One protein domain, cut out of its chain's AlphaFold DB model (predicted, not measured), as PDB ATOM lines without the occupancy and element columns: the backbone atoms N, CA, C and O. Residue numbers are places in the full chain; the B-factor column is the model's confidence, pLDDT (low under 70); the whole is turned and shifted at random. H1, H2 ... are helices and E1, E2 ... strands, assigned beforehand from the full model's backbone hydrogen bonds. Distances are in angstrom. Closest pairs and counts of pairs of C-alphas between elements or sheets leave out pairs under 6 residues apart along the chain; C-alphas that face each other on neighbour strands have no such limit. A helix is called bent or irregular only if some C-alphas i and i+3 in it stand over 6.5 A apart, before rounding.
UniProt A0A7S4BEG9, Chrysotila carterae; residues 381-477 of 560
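This is residues 381 to 477 of the 560 residues of a protein of Chrysotila carterae (UniProt A0A7S4BEG9). Three helices, H1, H2 and H3, stand side by side in an up-and-down bundle whose centres make a triangle; a fourth, H4, packs across H1 and bridges to a small two-stranded hairpin, E1 and E2, at the far end from the bundle. Residues 472 to 473, after E2, fold back and pair with its residues 464 to 465, a short addition to the hairpin. The printed part has 97 residues, with four named helices and then two named strands in the order H1 H2 H3 H4 E1 E2; the sheet, order E1 - E2, is antiparallel, and the class is mostly helix. The whole is only just compact, close to loose, with a radius of gyration of the C-alphas of 14.7 A, and spans 48 by 24 by 21 A, only just elongated.

H1 is residues 381 to 392, 16.3 A from first to last C-alpha, and begins with C-alpha 381 at (10.501, -18.919, -19.224). H2 is residues 396 to 410, 20.8 A. H3 is residues 416 to 427, 16.1 A. H4 is residues 429 to 445, 24.4 A, ending at C-alpha 445 at (30.682, -14.331, -19.644); it is neither bent nor irregular, but only just: C-alphas 442 and 445 are 6.1 A apart. E1 is residues 451 to 455 and E2 residues 462 to 466, whose C-alpha 466 is at (29.306, -26.904, -26.736).

H1 is the hub, touching three helices. H1 and H2, a helical hairpin, touch at a shallow tilt of 6 degrees, opposite ways; their closest C-alphas, of Gln 389 and Asn 399, are 6.1 A apart. H2 and H3, also a helical hairpin, touch at a shallow tilt of 1 degree, opposite ways, closest at the C-alphas of Leu 409 and Pro 416, 6.8 A. H1 and H3 touch, running the same way at a shallow tilt of 7 degrees; their closest C-alphas, of Cys 381 and Pro 416, are 6.3 A apart. H1 and H4 touch and are only just about perpendicular, at 73 degrees, with the closest C-alphas, of Gly 387 and Ala 435, 4.6 A apart. H3 and H4 are close but not clearly touching. The closest C-alphas of H4 and E1, of Thr 438 and Leu 452, are 6.1 A apart. E1 and E2 form an antiparallel hairpin, with N 452 and O 465 at 2.8 A and N 463 and O 454 at 2.8 A, within hydrogen-bond range. H2 and H3 are apart from both strands. Every O i to N i+4 pair is within hydrogen-bond range in H1, H2 and H3; in H4, 12 of 13 are.

The two C-alphas farthest apart, of Arg 413 and Ser 459, are 48.6 A apart. The printed part has no cut. No link is long: E1 to E2 is short, the others tight. The mean pLDDT of the printed part is 94.4, and no printed residue is under 70.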
ATOM      1  N   CYS A 381      11.029 -17.752 -18.503       96.69
ATOM      2  CA  CYS A 381      10.501 -18.919 -19.224       96.69
ATOM      3  C   CYS A 381      10.563 -18.747 -20.757       96.69
ATOM      4  O   CYS A 381      10.816 -19.701 -21.485       96.69
ATOM      5  N   SER A 382      10.415 -17.514 -21.258       97.19
ATOM      6  CA  SER A 382      10.609 -17.188 -22.680       97.19
ATOM      7  C   SER A 382      12.032 -17.470 -23.172       97.19
ATOM      8  O   SER A 382      12.214 -17.928 -24.298       97.19
ATOM      9  N   MET A 383      13.036 -17.174 -22.344       96.00
ATOM     10  CA  MET A 383      14.440 -17.433 -22.661       96.00
ATOM     11  C   MET A 383      14.762 -18.920 -22.553       96.00
ATOM     12  O   MET A 383      15.482 -19.431 -23.404       96.00
ATOM     13  N   LEU A 384      14.175 -19.625 -21.580       96.50
ATOM     14  CA  LEU A 384      14.305 -21.081 -21.463       96.50
ATOM     15  C   LEU A 384      13.786 -21.800 -22.706       96.50
ATOM     16  O   LEU A 384      14.494 -22.645 -23.238       96.50
ATOM     17  N   ILE A 385      12.602 -21.433 -23.211       97.31
ATOM     18  CA  ILE A 385      12.038 -22.056 -24.421       97.31
ATOM     19  C   ILE A 385      12.988 -21.875 -25.618       97.31
ATOM     20  O   ILE A 385      13.284 -22.841 -26.320       97.31
ATOM     21  N   LYS A 386      13.537 -20.669 -25.810       95.56
ATOM     22  CA  LYS A 386      14.522 -20.399 -26.873       95.56
ATOM     23  C   LYS A 386      15.848 -21.130 -26.659       95.56
ATOM     24  O   LYS A 386      16.428 -21.636 -27.613       95.56
ATOM     25  N   GLY A 387      16.327 -21.206 -25.419       94.56
ATOM     26  CA  GLY A 387      17.518 -21.978 -25.067       94.56
ATOM     27  C   GLY A 387      17.336 -23.463 -25.383       94.56
ATOM     28  O   GLY A 387      18.223 -24.079 -25.970       94.56
ATOM     29  N   SER A 388      16.157 -24.017 -25.092       96.12
ATOM     30  CA  SER A 388      15.819 -25.405 -25.411       96.12
ATOM     31  C   SER A 388      15.812 -25.672 -26.917       96.12
ATOM     32  O   SER A 388      16.332 -26.704 -27.328       96.12
ATOM     33  N   GLN A 389      15.327 -24.742 -27.752       95.38
ATOM     34  CA  GLN A 389      15.400 -24.878 -29.220       95.38
ATOM     35  C   GLN A 389      16.852 -25.060 -29.708       95.38
ATOM     36  O   GLN A 389      17.125 -25.881 -30.583       95.38
ATOM     37  N   VAL A 390      17.814 -24.348 -29.106       92.69
ATOM     38  CA  VAL A 390      19.243 -24.476 -29.456       92.69
ATOM     39  C   VAL A 390      19.791 -25.866 -29.107       92.69
ATOM     40  O   VAL A 390      20.628 -26.396 -29.840       92.69
ATOM     41  N   ILE A 391      19.320 -26.456 -28.006       93.44
ATOM     42  CA  ILE A 391      19.798 -27.746 -27.489       93.44
ATOM     43  C   ILE A 391      19.182 -28.926 -28.235       93.44
ATOM     44  O   ILE A 391      19.893 -29.879 -28.551       93.44
ATOM     45  N   VAL A 392      17.882 -28.863 -28.527       94.12
ATOM     46  CA  VAL A 392      17.164 -29.904 -29.283       94.12
ATOM     47  C   VAL A 392      17.691 -30.004 -30.713       94.12
ATOM     48  O   VAL A 392      17.725 -31.088 -31.298       94.12
ATOM     49  N   GLY A 393      18.175 -28.891 -31.267       88.88
ATOM     50  CA  GLY A 393      18.799 -28.865 -32.579       88.88
ATOM     51  C   GLY A 393      17.764 -28.851 -33.702       88.88
ATOM     52  O   GLY A 393      16.875 -28.007 -33.724       88.88
ATOM     53  N   THR A 394      17.924 -29.732 -34.691       88.56
ATOM     54  CA  THR A 394      17.192 -29.675 -35.972       88.56
ATOM     55  C   THR A 394      15.912 -30.509 -36.011       88.56
ATOM     56  O   THR A 394      15.387 -30.738 -37.099       88.56
ATOM     57  N   ASP A 395      15.411 -31.000 -34.875       95.50
ATOM     58  CA  ASP A 395      14.123 -31.696 -34.861       95.50
ATOM     59  C   ASP A 395      12.991 -30.686 -35.099       95.50
ATOM     60  O   ASP A 395      12.631 -29.900 -34.222       95.50
ATOM     61  N   ALA A 396      12.479 -30.667 -36.330       95.88
ATOM     62  CA  ALA A 396      11.467 -29.710 -36.758       95.88
ATOM     63  C   ALA A 396      10.166 -29.850 -35.954       95.88
ATOM     64  O   ALA A 396       9.583 -28.837 -35.584       95.88
ATOM     65  N   ALA A 397       9.758 -31.079 -35.617       96.50
ATOM     66  CA  ALA A 397       8.495 -31.319 -34.922       96.50
ATOM     67  C   ALA A 397       8.520 -30.741 -33.500       96.50
ATOM     68  O   ALA A 397       7.614 -30.008 -33.107       96.50
ATOM     69  N   VAL A 398       9.598 -31.002 -32.756       96.75
ATOM     70  CA  VAL A 398       9.764 -30.461 -31.397       96.75
ATOM     71  C   VAL A 398       9.922 -28.939 -31.437       96.75
ATOM     72  O   VAL A 398       9.377 -28.235 -30.589       96.75
ATOM     73  N   ASN A 399      10.629 -28.400 -32.434       96.50
ATOM     74  CA  ASN A 399      10.781 -26.952 -32.580       96.50
ATOM     75  C   ASN A 399       9.452 -26.239 -32.872       96.50
ATOM     76  O   ASN A 399       9.224 -25.159 -32.320       96.50
ATOM     77  N   ASP A 400       8.566 -26.836 -33.673       97.50
ATOM     78  CA  ASP A 400       7.229 -26.294 -33.941       97.50
ATOM     79  C   ASP A 400       6.365 -26.259 -32.666       97.50
ATOM     80  O   ASP A 400       5.683 -25.264 -32.398       97.50
ATOM     81  N   GLU A 401       6.440 -27.302 -31.834       98.19
ATOM     82  CA  GLU A 401       5.761 -27.352 -30.532       98.19
ATOM     83  C   GLU A 401       6.328 -26.318 -29.545       98.19
ATOM     84  O   GLU A 401       5.567 -25.620 -28.867       98.19
ATOM     85  N   LEU A 402       7.655 -26.141 -29.510       97.81
ATOM     86  CA  LEU A 402       8.312 -25.104 -28.707       97.81
ATOM     87  C   LEU A 402       7.911 -23.688 -29.150       97.81
ATOM     88  O   LEU A 402       7.662 -22.824 -28.306       97.81
ATOM     89  N   GLU A 403       7.806 -23.443 -30.457       97.62
ATOM     90  CA  GLU A 403       7.302 -22.178 -31.006       97.62
ATOM     91  C   GLU A 403       5.839 -21.928 -30.624       97.62
ATOM     92  O   GLU A 403       5.462 -20.808 -30.262       97.62
ATOM     93  N   LEU A 404       4.997 -22.963 -30.665       98.19
ATOM     94  CA  LEU A 404       3.604 -22.863 -30.240       98.19
ATOM     95  C   LEU A 404       3.503 -22.514 -28.749       98.19
ATOM     96  O   LEU A 404       2.775 -21.578 -28.395       98.19
ATOM     97  N   LEU A 405       4.286 -23.182 -27.898       98.19
ATOM     98  CA  LEU A 405       4.367 -22.895 -26.465       98.19
ATOM     99  C   LEU A 405       4.847 -21.458 -26.205       98.19
ATOM    100  O   LEU A 405       4.270 -20.734 -25.387       98.19
ATOM    101  N   TYR A 406       5.848 -20.992 -26.957       98.12
ATOM    102  CA  TYR A 406       6.337 -19.614 -26.883       98.12
ATOM    103  C   TYR A 406       5.251 -18.588 -27.246       98.12
ATOM    104  O   TYR A 406       5.071 -17.588 -26.542       98.12
ATOM    105  N   ARG A 407       4.482 -18.830 -28.318       98.19
ATOM    106  CA  ARG A 407       3.358 -17.961 -28.717       98.19
ATOM    107  C   ARG A 407       2.245 -17.947 -27.670       98.19
ATOM    108  O   ARG A 407       1.675 -16.884 -27.408       98.19
ATOM    109  N   GLN A 408       1.938 -19.090 -27.059       98.25
ATOM    110  CA  GLN A 408       0.953 -19.177 -25.976       98.25
ATOM    111  C   GLN A 408       1.393 -18.373 -24.750       98.25
ATOM    112  O   GLN A 408       0.608 -17.575 -24.237       98.25
ATOM    113  N   LEU A 409       2.659 -18.500 -24.339       97.69
ATOM    114  CA  LEU A 409       3.211 -17.742 -23.214       97.69
ATOM    115  C   LEU A 409       3.221 -16.235 -23.503       97.69
ATOM    116  O   LEU A 409       2.818 -15.433 -22.667       97.69
ATOM    117  N   ARG A 410       3.595 -15.828 -24.724       97.06
ATOM    118  CA  ARG A 410       3.612 -14.411 -25.131       97.06
ATOM    119  C   ARG A 410       2.215 -13.790 -25.247       97.06
ATOM    120  O   ARG A 410       2.076 -12.579 -25.101       97.06
ATOM    121  N   SER A 411       1.199 -14.605 -25.525       97.62
ATOM    122  CA  SER A 411      -0.209 -14.184 -25.546       97.62
ATOM    123  C   SER A 411      -0.901 -14.315 -24.185       97.62
ATOM    124  O   SER A 411      -2.101 -14.060 -24.108       97.62
ATOM    125  N   ASN A 412      -0.165 -14.676 -23.124       97.19
ATOM    126  CA  ASN A 412      -0.679 -14.929 -21.773       97.19
ATOM    127  C   ASN A 412      -1.830 -15.954 -21.744       97.19
ATOM    128  O   ASN A 412      -2.738 -15.852 -20.925       97.19
ATOM    129  N   ARG A 413      -1.827 -16.930 -22.664       97.94
ATOM    130  CA  ARG A 413      -2.806 -18.034 -22.663       97.94
ATOM    131  C   ARG A 413      -2.451 -19.141 -21.674       97.94
ATOM    132  O   ARG A 413      -3.313 -19.945 -21.342       97.94
ATOM    133  N   ILE A 414      -1.189 -19.195 -21.264       98.06
ATOM    134  CA  ILE A 414      -0.645 -20.177 -20.333       98.06
ATOM    135  C   ILE A 414       0.173 -19.445 -19.271       98.06
ATOM    136  O   ILE A 414       0.907 -18.503 -19.589       98.06
ATOM    137  N   GLU A 415       0.045 -19.877 -18.020       97.75
ATOM    138  CA  GLU A 415       0.866 -19.366 -16.929       97.75
ATOM    139  C   GLU A 415       2.322 -19.850 -17.078       97.75
ATOM    140  O   GLU A 415       2.561 -20.971 -17.539       97.75
ATOM    141  N   PRO A 416       3.330 -19.059 -16.664       96.94
ATOM    142  CA  PRO A 416       4.738 -19.441 -16.807       96.94
ATOM    143  C   PRO A 416       5.103 -20.770 -16.131       96.94
ATOM    144  O   PRO A 416       5.961 -21.494 -16.630       96.94
ATOM    145  N   GLN A 417       4.442 -21.103 -15.019       95.88
ATOM    146  CA  GLN A 417       4.668 -22.358 -14.301       95.88
ATOM    147  C   GLN A 417       4.184 -23.573 -15.107       95.88
ATOM    148  O   GLN A 417       4.884 -24.584 -15.177       95.88
ATOM    149  N   ASP A 418       3.024 -23.459 -15.755       97.62
ATOM    150  CA  ASP A 418       2.459 -24.519 -16.594       97.62
ATOM    151  C   ASP A 418       3.255 -24.665 -17.892       97.62
ATOM    152  O   ASP A 418       3.529 -25.781 -18.336       97.62
ATOM    153  N   ALA A 419       3.711 -23.545 -18.463       97.94
ATOM    154  CA  ALA A 419       4.597 -23.564 -19.620       97.94
ATOM    155  C   ALA A 419       5.917 -24.283 -19.315       97.94
ATOM    156  O   ALA A 419       6.400 -25.048 -20.148       97.94
ATOM    157  N   LEU A 420       6.479 -24.104 -18.114       97.62
ATOM    158  CA  LEU A 420       7.670 -24.838 -17.692       97.62
ATOM    159  C   LEU A 420       7.400 -26.347 -17.568       97.62
ATOM    160  O   LEU A 420       8.234 -27.144 -17.996       97.62
ATOM    161  N   GLN A 421       6.246 -26.759 -17.029       97.88
ATOM    162  CA  GLN A 421       5.880 -28.181 -16.968       97.88
ATOM    163  C   GLN A 421       5.727 -28.790 -18.365       97.88
ATOM    164  O   GLN A 421       6.274 -29.862 -18.624       97.88
ATOM    165  N   GLN A 422       5.052 -28.091 -19.282       98.00
ATOM    166  CA  GLN A 422       4.926 -28.533 -20.674       98.00
ATOM    167  C   GLN A 422       6.292 -28.611 -21.359       98.00
ATOM    168  O   GLN A 422       6.592 -29.606 -22.008       98.00
ATOM    169  N   LEU A 423       7.164 -27.623 -21.144       98.06
ATOM    170  CA  LEU A 423       8.529 -27.635 -21.667       98.06
ATOM    171  C   LEU A 423       9.328 -28.855 -21.174       98.06
ATOM    172  O   LEU A 423      10.021 -29.499 -21.963       98.06
ATOM    173  N   ILE A 424       9.213 -29.199 -19.886       97.50
ATOM    174  CA  ILE A 424       9.867 -30.378 -19.297       97.50
ATOM    175  C   ILE A 424       9.317 -31.678 -19.895       97.50
ATOM    176  O   ILE A 424      10.095 -32.604 -20.115       97.50
ATOM    177  N   LEU A 425       8.012 -31.761 -20.170       97.69
ATOM    178  CA  LEU A 425       7.402 -32.934 -20.805       97.69
ATOM    179  C   LEU A 425       7.818 -33.085 -22.273       97.69
ATOM    180  O   LEU A 425       8.072 -34.204 -22.711       97.69
ATOM    181  N   LEU A 426       7.920 -31.976 -23.008       97.44
ATOM    182  CA  LEU A 426       8.281 -31.966 -24.426       97.44
ATOM    183  C   LEU A 426       9.753 -32.315 -24.662       97.44
ATOM    184  O   LEU A 426      10.075 -33.124 -25.528       97.44
ATOM    185  N   VAL A 427      10.657 -31.697 -23.897       96.94
ATOM    186  CA  VAL A 427      12.104 -31.762 -24.167       96.94
ATOM    187  C   VAL A 427      12.857 -32.651 -23.173       96.94
ATOM    188  O   VAL A 427      13.965 -33.117 -23.437       96.94
ATOM    189  N   GLY A 428      12.260 -32.908 -22.011       96.88
ATOM    190  CA  GLY A 428      12.902 -33.587 -20.893       96.88
ATOM    191  C   GLY A 428      13.613 -32.622 -19.943       96.88
ATOM    192  O   GLY A 428      14.191 -31.608 -20.334       96.88
ATOM    193  N   LYS A 429      13.617 -32.977 -18.653       96.12
ATOM    194  CA  LYS A 429      14.180 -32.163 -17.560       96.12
ATOM    195  C   LYS A 429      15.644 -31.764 -17.783       96.12
ATOM    196  O   LYS A 429      15.990 -30.605 -17.589       96.12
ATOM    197  N   LEU A 430      16.482 -32.702 -18.233       93.88
ATOM    198  CA  LEU A 430      17.918 -32.469 -18.426       93.88
ATOM    199  C   LEU A 430      18.198 -31.404 -19.497       93.88
ATOM    200  O   LEU A 430      19.088 -30.577 -19.332       93.88
ATOM    201  N   ALA A 431      17.431 -31.404 -20.588       94.50
ATOM    202  CA  ALA A 431      17.596 -30.424 -21.656       94.50
ATOM    203  C   ALA A 431      17.188 -29.019 -21.196       94.50
ATOM    204  O   ALA A 431      17.853 -28.044 -21.537       94.50
ATOM    205  N   VAL A 432      16.142 -28.917 -20.369       96.31
ATOM    206  CA  VAL A 432      15.713 -27.647 -19.765       96.31
ATOM    207  C   VAL A 432      16.763 -27.114 -18.788       96.31
ATOM    208  O   VAL A 432      17.063 -25.922 -18.812       96.31
ATOM    209  N   GLU A 433      17.373 -27.976 -17.974       94.12
ATOM    210  CA  GLU A 433      18.478 -27.591 -17.082       94.12
ATOM    211  C   GLU A 433      19.697 -27.096 -17.876       94.12
ATOM    212  O   GLU A 433      20.263 -26.047 -17.568       94.12
ATOM    213  N   GLN A 434      20.063 -27.790 -18.957       92.62
ATOM    214  CA  GLN A 434      21.131 -27.339 -19.853       92.62
ATOM    215  C   GLN A 434      20.785 -26.010 -20.545       92.62
ATOM    216  O   GLN A 434      21.660 -25.155 -20.703       92.62
ATOM    217  N   ALA A 435      19.520 -25.798 -20.926       94.88
ATOM    218  CA  ALA A 435      19.058 -24.543 -21.521       94.88
ATOM    219  C   ALA A 435      19.189 -23.394 -20.524       94.88
ATOM    220  O   ALA A 435      19.720 -22.338 -20.866       94.88
ATOM    221  N   ALA A 436      18.770 -23.623 -19.280       94.44
ATOM    222  CA  ALA A 436      18.883 -22.659 -18.195       94.44
ATOM    223  C   ALA A 436      20.342 -22.261 -17.938       94.44
ATOM    224  O   ALA A 436      20.647 -21.069 -17.891       94.44
ATOM    225  N   LEU A 437      21.250 -23.240 -17.868       92.38
ATOM    226  CA  LEU A 437      22.685 -22.986 -17.731       92.38
ATOM    227  C   LEU A 437      23.233 -22.175 -18.907       92.38
ATOM    228  O   LEU A 437      24.007 -21.244 -18.696       92.38
ATOM    229  N   THR A 438      22.811 -22.493 -20.133       92.25
ATOM    230  CA  THR A 438      23.286 -21.807 -21.345       92.25
ATOM    231  C   THR A 438      22.838 -20.349 -21.356       92.25
ATOM    232  O   THR A 438      23.639 -19.460 -21.643       92.25
ATOM    233  N   VAL A 439      21.581 -20.084 -20.986       93.12
ATOM    234  CA  VAL A 439      21.054 -18.719 -20.876       93.12
ATOM    235  C   VAL A 439      21.787 -17.946 -19.776       93.12
ATOM    236  O   VAL A 439      22.293 -16.859 -20.045       93.12
ATOM    237  N   ALA A 440      21.941 -18.528 -18.585       90.94
ATOM    238  CA  ALA A 440      22.653 -17.899 -17.472       90.94
ATOM    239  C   ALA A 440      24.110 -17.531 -17.826       90.94
ATOM    240  O   ALA A 440      24.593 -16.443 -17.502       90.94
ATOM    241  N   HIS A 441      24.818 -18.413 -18.536       88.94
ATOM    242  CA  HIS A 441      26.207 -18.169 -18.935       88.94
ATOM    243  C   HIS A 441      26.330 -17.135 -20.056       88.94
ATOM    244  O   HIS A 441      27.282 -16.348 -20.043       88.94
ATOM    245  N   SER A 442      25.365 -17.093 -20.981       86.50
ATOM    246  CA  SER A 442      25.360 -16.118 -22.080       86.50
ATOM    247  C   SER A 442      25.325 -14.669 -21.581       86.50
ATOM    248  O   SER A 442      25.963 -13.802 -22.174       86.50
ATOM    249  N   GLU A 443      24.664 -14.421 -20.448       83.56
ATOM    250  CA  GLU A 443      24.591 -13.093 -19.831       83.56
ATOM    251  C   GLU A 443      25.868 -12.727 -19.065       83.56
ATOM    252  O   GLU A 443      26.236 -11.557 -18.987       83.56
ATOM    253  N   THR A 444      26.559 -13.721 -18.503       79.38
ATOM    254  CA  THR A 444      27.607 -13.469 -17.506       79.38
ATOM    255  C   THR A 444      29.007 -13.373 -18.115       79.38
ATOM    256  O   THR A 444      29.859 -12.673 -17.570       79.38
ATOM    257  N   ARG A 445      29.288 -14.093 -19.213       78.06
ATOM    258  CA  ARG A 445      30.682 -14.331 -19.644       78.06
ATOM    259  C   ARG A 445      30.986 -14.059 -21.119       78.06
ATOM    260  O   ARG A 445      32.125 -14.240 -21.533       78.06
ATOM    261  N   GLY A 446      30.013 -13.609 -21.914       86.50
ATOM    262  CA  GLY A 446      30.248 -13.258 -23.324       86.50
ATOM    263  C   GLY A 446      30.667 -14.436 -24.216       86.50
ATOM    264  O   GLY A 446      31.200 -14.221 -25.303       86.50
ATOM    265  N   LEU A 447      30.441 -15.677 -23.771       88.69
ATOM    266  CA  LEU A 447      30.659 -16.867 -24.592       88.69
ATOM    267  C   LEU A 447      29.652 -16.897 -25.747       88.69
ATOM    268  O   LEU A 447      28.520 -16.416 -25.633       88.69
ATOM    269  N   ALA A 448      30.052 -17.515 -26.858       88.44
ATOM    270  CA  ALA A 448      29.134 -17.789 -27.954       88.44
ATOM    271  C   ALA A 448      27.950 -18.660 -27.483       88.44
ATOM    272  O   ALA A 448      28.078 -19.510 -26.600       88.44
ATOM    273  N   HIS A 449      26.782 -18.462 -28.100       85.69
ATOM    274  CA  HIS A 449      25.561 -19.182 -27.736       85.69
ATOM    275  C   HIS A 449      25.757 -20.699 -27.860       85.69
ATOM    276  O   HIS A 449      26.224 -21.188 -28.889       85.69
ATOM    277  N   GLY A 450      25.365 -21.442 -26.822       89.00
ATOM    278  CA  GLY A 450      25.496 -22.900 -26.769       89.00
ATOM    279  C   GLY A 450      26.782 -23.408 -26.117       89.00
ATOM    280  O   GLY A 450      26.901 -24.616 -25.937       89.00
ATOM    281  N   TRP A 451      27.713 -22.532 -25.733       92.44
ATOM    282  CA  TRP A 451      28.902 -22.918 -24.973       92.44
ATOM    283  C   TRP A 451      28.704 -22.717 -23.470       92.44
ATOM    284  O   TRP A 451      28.231 -21.673 -23.023       92.44
ATOM    285  N   LEU A 452      29.091 -23.728 -22.700       92.69
ATOM    286  CA  LEU A 452      29.113 -23.734 -21.241       92.69
ATOM    287  C   LEU A 452      30.551 -23.826 -20.751       92.69
ATOM    288  O   LEU A 452      31.366 -24.512 -21.361       92.69
ATOM    289  N   GLU A 453      30.850 -23.166 -19.641       93.00
ATOM    290  CA  GLU A 453      32.136 -23.289 -18.964       93.00
ATOM    291  C   GLU A 453      31.998 -24.255 -17.791       93.00
ATOM    292  O   GLU A 453      31.090 -24.139 -16.968       93.00
ATOM    293  N   TYR A 454      32.914 -25.207 -17.719       93.12
ATOM    294  CA  TYR A 454      33.020 -26.181 -16.648       93.12
ATOM    295  C   TYR A 454      34.431 -26.141 -16.074       93.12
ATOM    296  O   TYR A 454      35.369 -25.725 -16.747       93.12
ATOM    297  N   PHE A 455      34.596 -26.603 -14.838       94.50
ATOM    298  CA  PHE A 455      35.909 -26.774 -14.223       94.50
ATOM    299  C   PHE A 455      36.205 -28.260 -14.099       94.50
ATOM    300  O   PHE A 455      35.398 -29.010 -13.547       94.50
ATOM    301  N   ASP A 456      37.361 -28.686 -14.597       96.69
ATOM    302  CA  ASP A 456      37.825 -30.046 -14.357       96.69
ATOM    303  C   ASP A 456      38.227 -30.207 -12.880       96.69
ATOM    304  O   ASP A 456      39.008 -29.421 -12.339       96.69
ATOM    305  N   SER A 457      37.690 -31.231 -12.216       94.00
ATOM    306  CA  SER A 457      37.903 -31.487 -10.787       94.00
ATOM    307  C   SER A 457      39.375 -31.716 -10.437       94.00
ATOM    308  O   SER A 457      39.796 -31.372  -9.332       94.00
ATOM    309  N   HIS A 458      40.150 -32.297 -11.359       94.88
ATOM    310  CA  HIS A 458      41.548 -32.649 -11.116       94.88
ATOM    311  C   HIS A 458      42.494 -31.476 -11.362       94.88
ATOM    312  O   HIS A 458      43.291 -31.136 -10.490       94.88
ATOM    313  N   SER A 459      42.410 -30.852 -12.537       96.12
ATOM    314  CA  SER A 459      43.305 -29.749 -12.906       96.12
ATOM    315  C   SER A 459      42.866 -28.394 -12.357       96.12
ATOM    316  O   SER A 459      43.672 -27.465 -12.331       96.12
ATOM    317  N   ARG A 460      41.594 -28.257 -11.948       95.69
ATOM    318  CA  ARG A 460      40.938 -26.969 -11.657       95.69
ATOM    319  C   ARG A 460      41.011 -25.974 -12.824       95.69
ATOM    320  O   ARG A 460      40.736 -24.792 -12.630       95.69
ATOM    321  N   ALA A 461      41.352 -26.436 -14.028       95.44
ATOM    322  CA  ALA A 461      41.362 -25.614 -15.225       95.44
ATOM    323  C   ALA A 461      39.942 -25.538 -15.815       95.44
ATOM    324  O   ALA A 461      39.228 -26.551 -15.822       95.44
ATOM    325  N   PRO A 462      39.512 -24.360 -16.302       95.56
ATOM    326  CA  PRO A 462      38.257 -24.248 -17.019       95.56
ATOM    327  C   PRO A 462      38.361 -24.954 -18.378       95.56
ATOM    328  O   PRO A 462      39.383 -24.873 -19.061       95.56
ATOM    329  N   TYR A 463      37.286 -25.621 -18.779       95.94
ATOM    330  CA  TYR A 463      37.079 -26.115 -20.134       95.94
ATOM    331  C   TYR A 463      35.692 -25.703 -20.622       95.94
ATOM    332  O   TYR A 463      34.761 -25.488 -19.845       95.94
ATOM    333  N   PHE A 464      35.554 -25.588 -21.931       95.25
ATOM    334  CA  PHE A 464      34.355 -25.103 -22.588       95.25
ATOM    335  C   PHE A 464      33.683 -26.256 -23.310       95.25
ATOM    336  O   PHE A 464      34.345 -27.026 -23.999       95.25
ATOM    337  N   TYR A 465      32.374 -26.390 -23.152       94.94
ATOM    338  CA  TYR A 465      31.581 -27.461 -23.735       94.94
ATOM    339  C   TYR A 465      30.445 -26.892 -24.574       94.94
ATOM    340  O   TYR A 465      29.613 -26.134 -24.076       94.94
ATOM    341  N   ASN A 466      30.388 -27.276 -25.844       94.00
ATOM    342  CA  ASN A 466      29.306 -26.904 -26.736       94.00
ATOM    343  C   ASN A 466      28.146 -27.884 -26.564       94.00
ATOM    344  O   ASN A 466      28.217 -29.046 -26.966       94.00
ATOM    345  N   VAL A 467      27.039 -27.410 -26.001       91.38
ATOM    346  CA  VAL A 467      25.858 -28.232 -25.719       91.38
ATOM    347  C   VAL A 467      25.237 -28.789 -27.001       91.38
ATOM    348  O   VAL A 467      24.646 -29.872 -26.961       91.38
ATOM    349  N   ARG A 468      25.393 -28.098 -28.136       88.56
ATOM    350  CA  ARG A 468      24.829 -28.501 -29.428       88.56
ATOM    351  C   ARG A 468      25.713 -29.512 -30.154       88.56
ATOM    352  O   ARG A 468      25.215 -30.571 -30.524       88.56
ATOM    353  N   SER A 469      26.997 -29.206 -30.366       92.88
ATOM    354  CA  SER A 469      27.917 -30.117 -31.079       92.88
ATOM    355  C   SER A 469      28.462 -31.240 -30.196       92.88
ATOM    356  O   SER A 469      28.981 -32.223 -30.717       92.88
ATOM    357  N   LYS A 470      28.297 -31.129 -28.870       92.12
ATOM    358  CA  LYS A 470      28.873 -32.031 -27.861       92.12
ATOM    359  C   LYS A 470      30.409 -32.024 -27.864       92.12
ATOM    360  O   LYS A 470      31.026 -32.963 -27.369       92.12
ATOM    361  N   GLU A 471      31.017 -30.965 -28.394       95.06
ATOM    362  CA  GLU A 471      32.466 -30.766 -28.433       95.06
ATOM    363  C   GLU A 471      32.959 -30.057 -27.171       95.06
ATOM    364  O   GLU A 471      32.240 -29.255 -26.574       95.06
ATOM    365  N   SER A 472      34.204 -30.328 -26.781       96.38
ATOM    366  CA  SER A 472      34.870 -29.661 -25.665       96.38
ATOM    367  C   SER A 472      36.199 -29.050 -26.093       96.38
ATOM    368  O   SER A 472      36.978 -29.712 -26.781       96.38
ATOM    369  N   THR A 473      36.494 -27.834 -25.643       96.25
ATOM    370  CA  THR A 473      37.758 -27.132 -25.896       96.25
ATOM    371  C   THR A 473      38.341 -26.597 -24.594       96.25
ATOM    372  O   THR A 473      37.614 -26.169 -23.705       96.25
ATOM    373  N   TRP A 474      39.665 -26.605 -24.466       95.69
ATOM    374  CA  TRP A 474      40.347 -25.985 -23.320       95.69
ATOM    375  C   TRP A 474      40.495 -24.470 -23.481       95.69
ATOM    376  O   TRP A 474      40.553 -23.741 -22.497       95.69
ATOM    377  N   SER A 475      40.518 -23.985 -24.725       93.62
ATOM    378  CA  SER A 475      40.508 -22.557 -25.026       93.62
ATOM    379  C   SER A 475      39.070 -22.043 -25.091       93.62
ATOM    380  O   SER A 475      38.218 -22.741 -25.662       93.62
ATOM    381  N   PRO A 476      38.791 -20.840 -24.553       91.75
ATOM    382  CA  PRO A 476      37.490 -20.214 -24.702       91.75
ATOM    383  C   PRO A 476      37.208 -20.062 -26.194       91.75
ATOM    384  O   PRO A 476      38.016 -19.445 -26.893       91.75
ATOM    385  N   PRO A 477      36.067 -20.562 -26.691       88.12
ATOM    386  CA  PRO A 477      35.557 -20.223 -28.006       88.12
ATOM    387  C   PRO A 477      34.992 -18.814 -27.885       88.12
ATOM    388  O   PRO A 477      33.786 -18.562 -27.961       88.12
TER     389      PRO A 477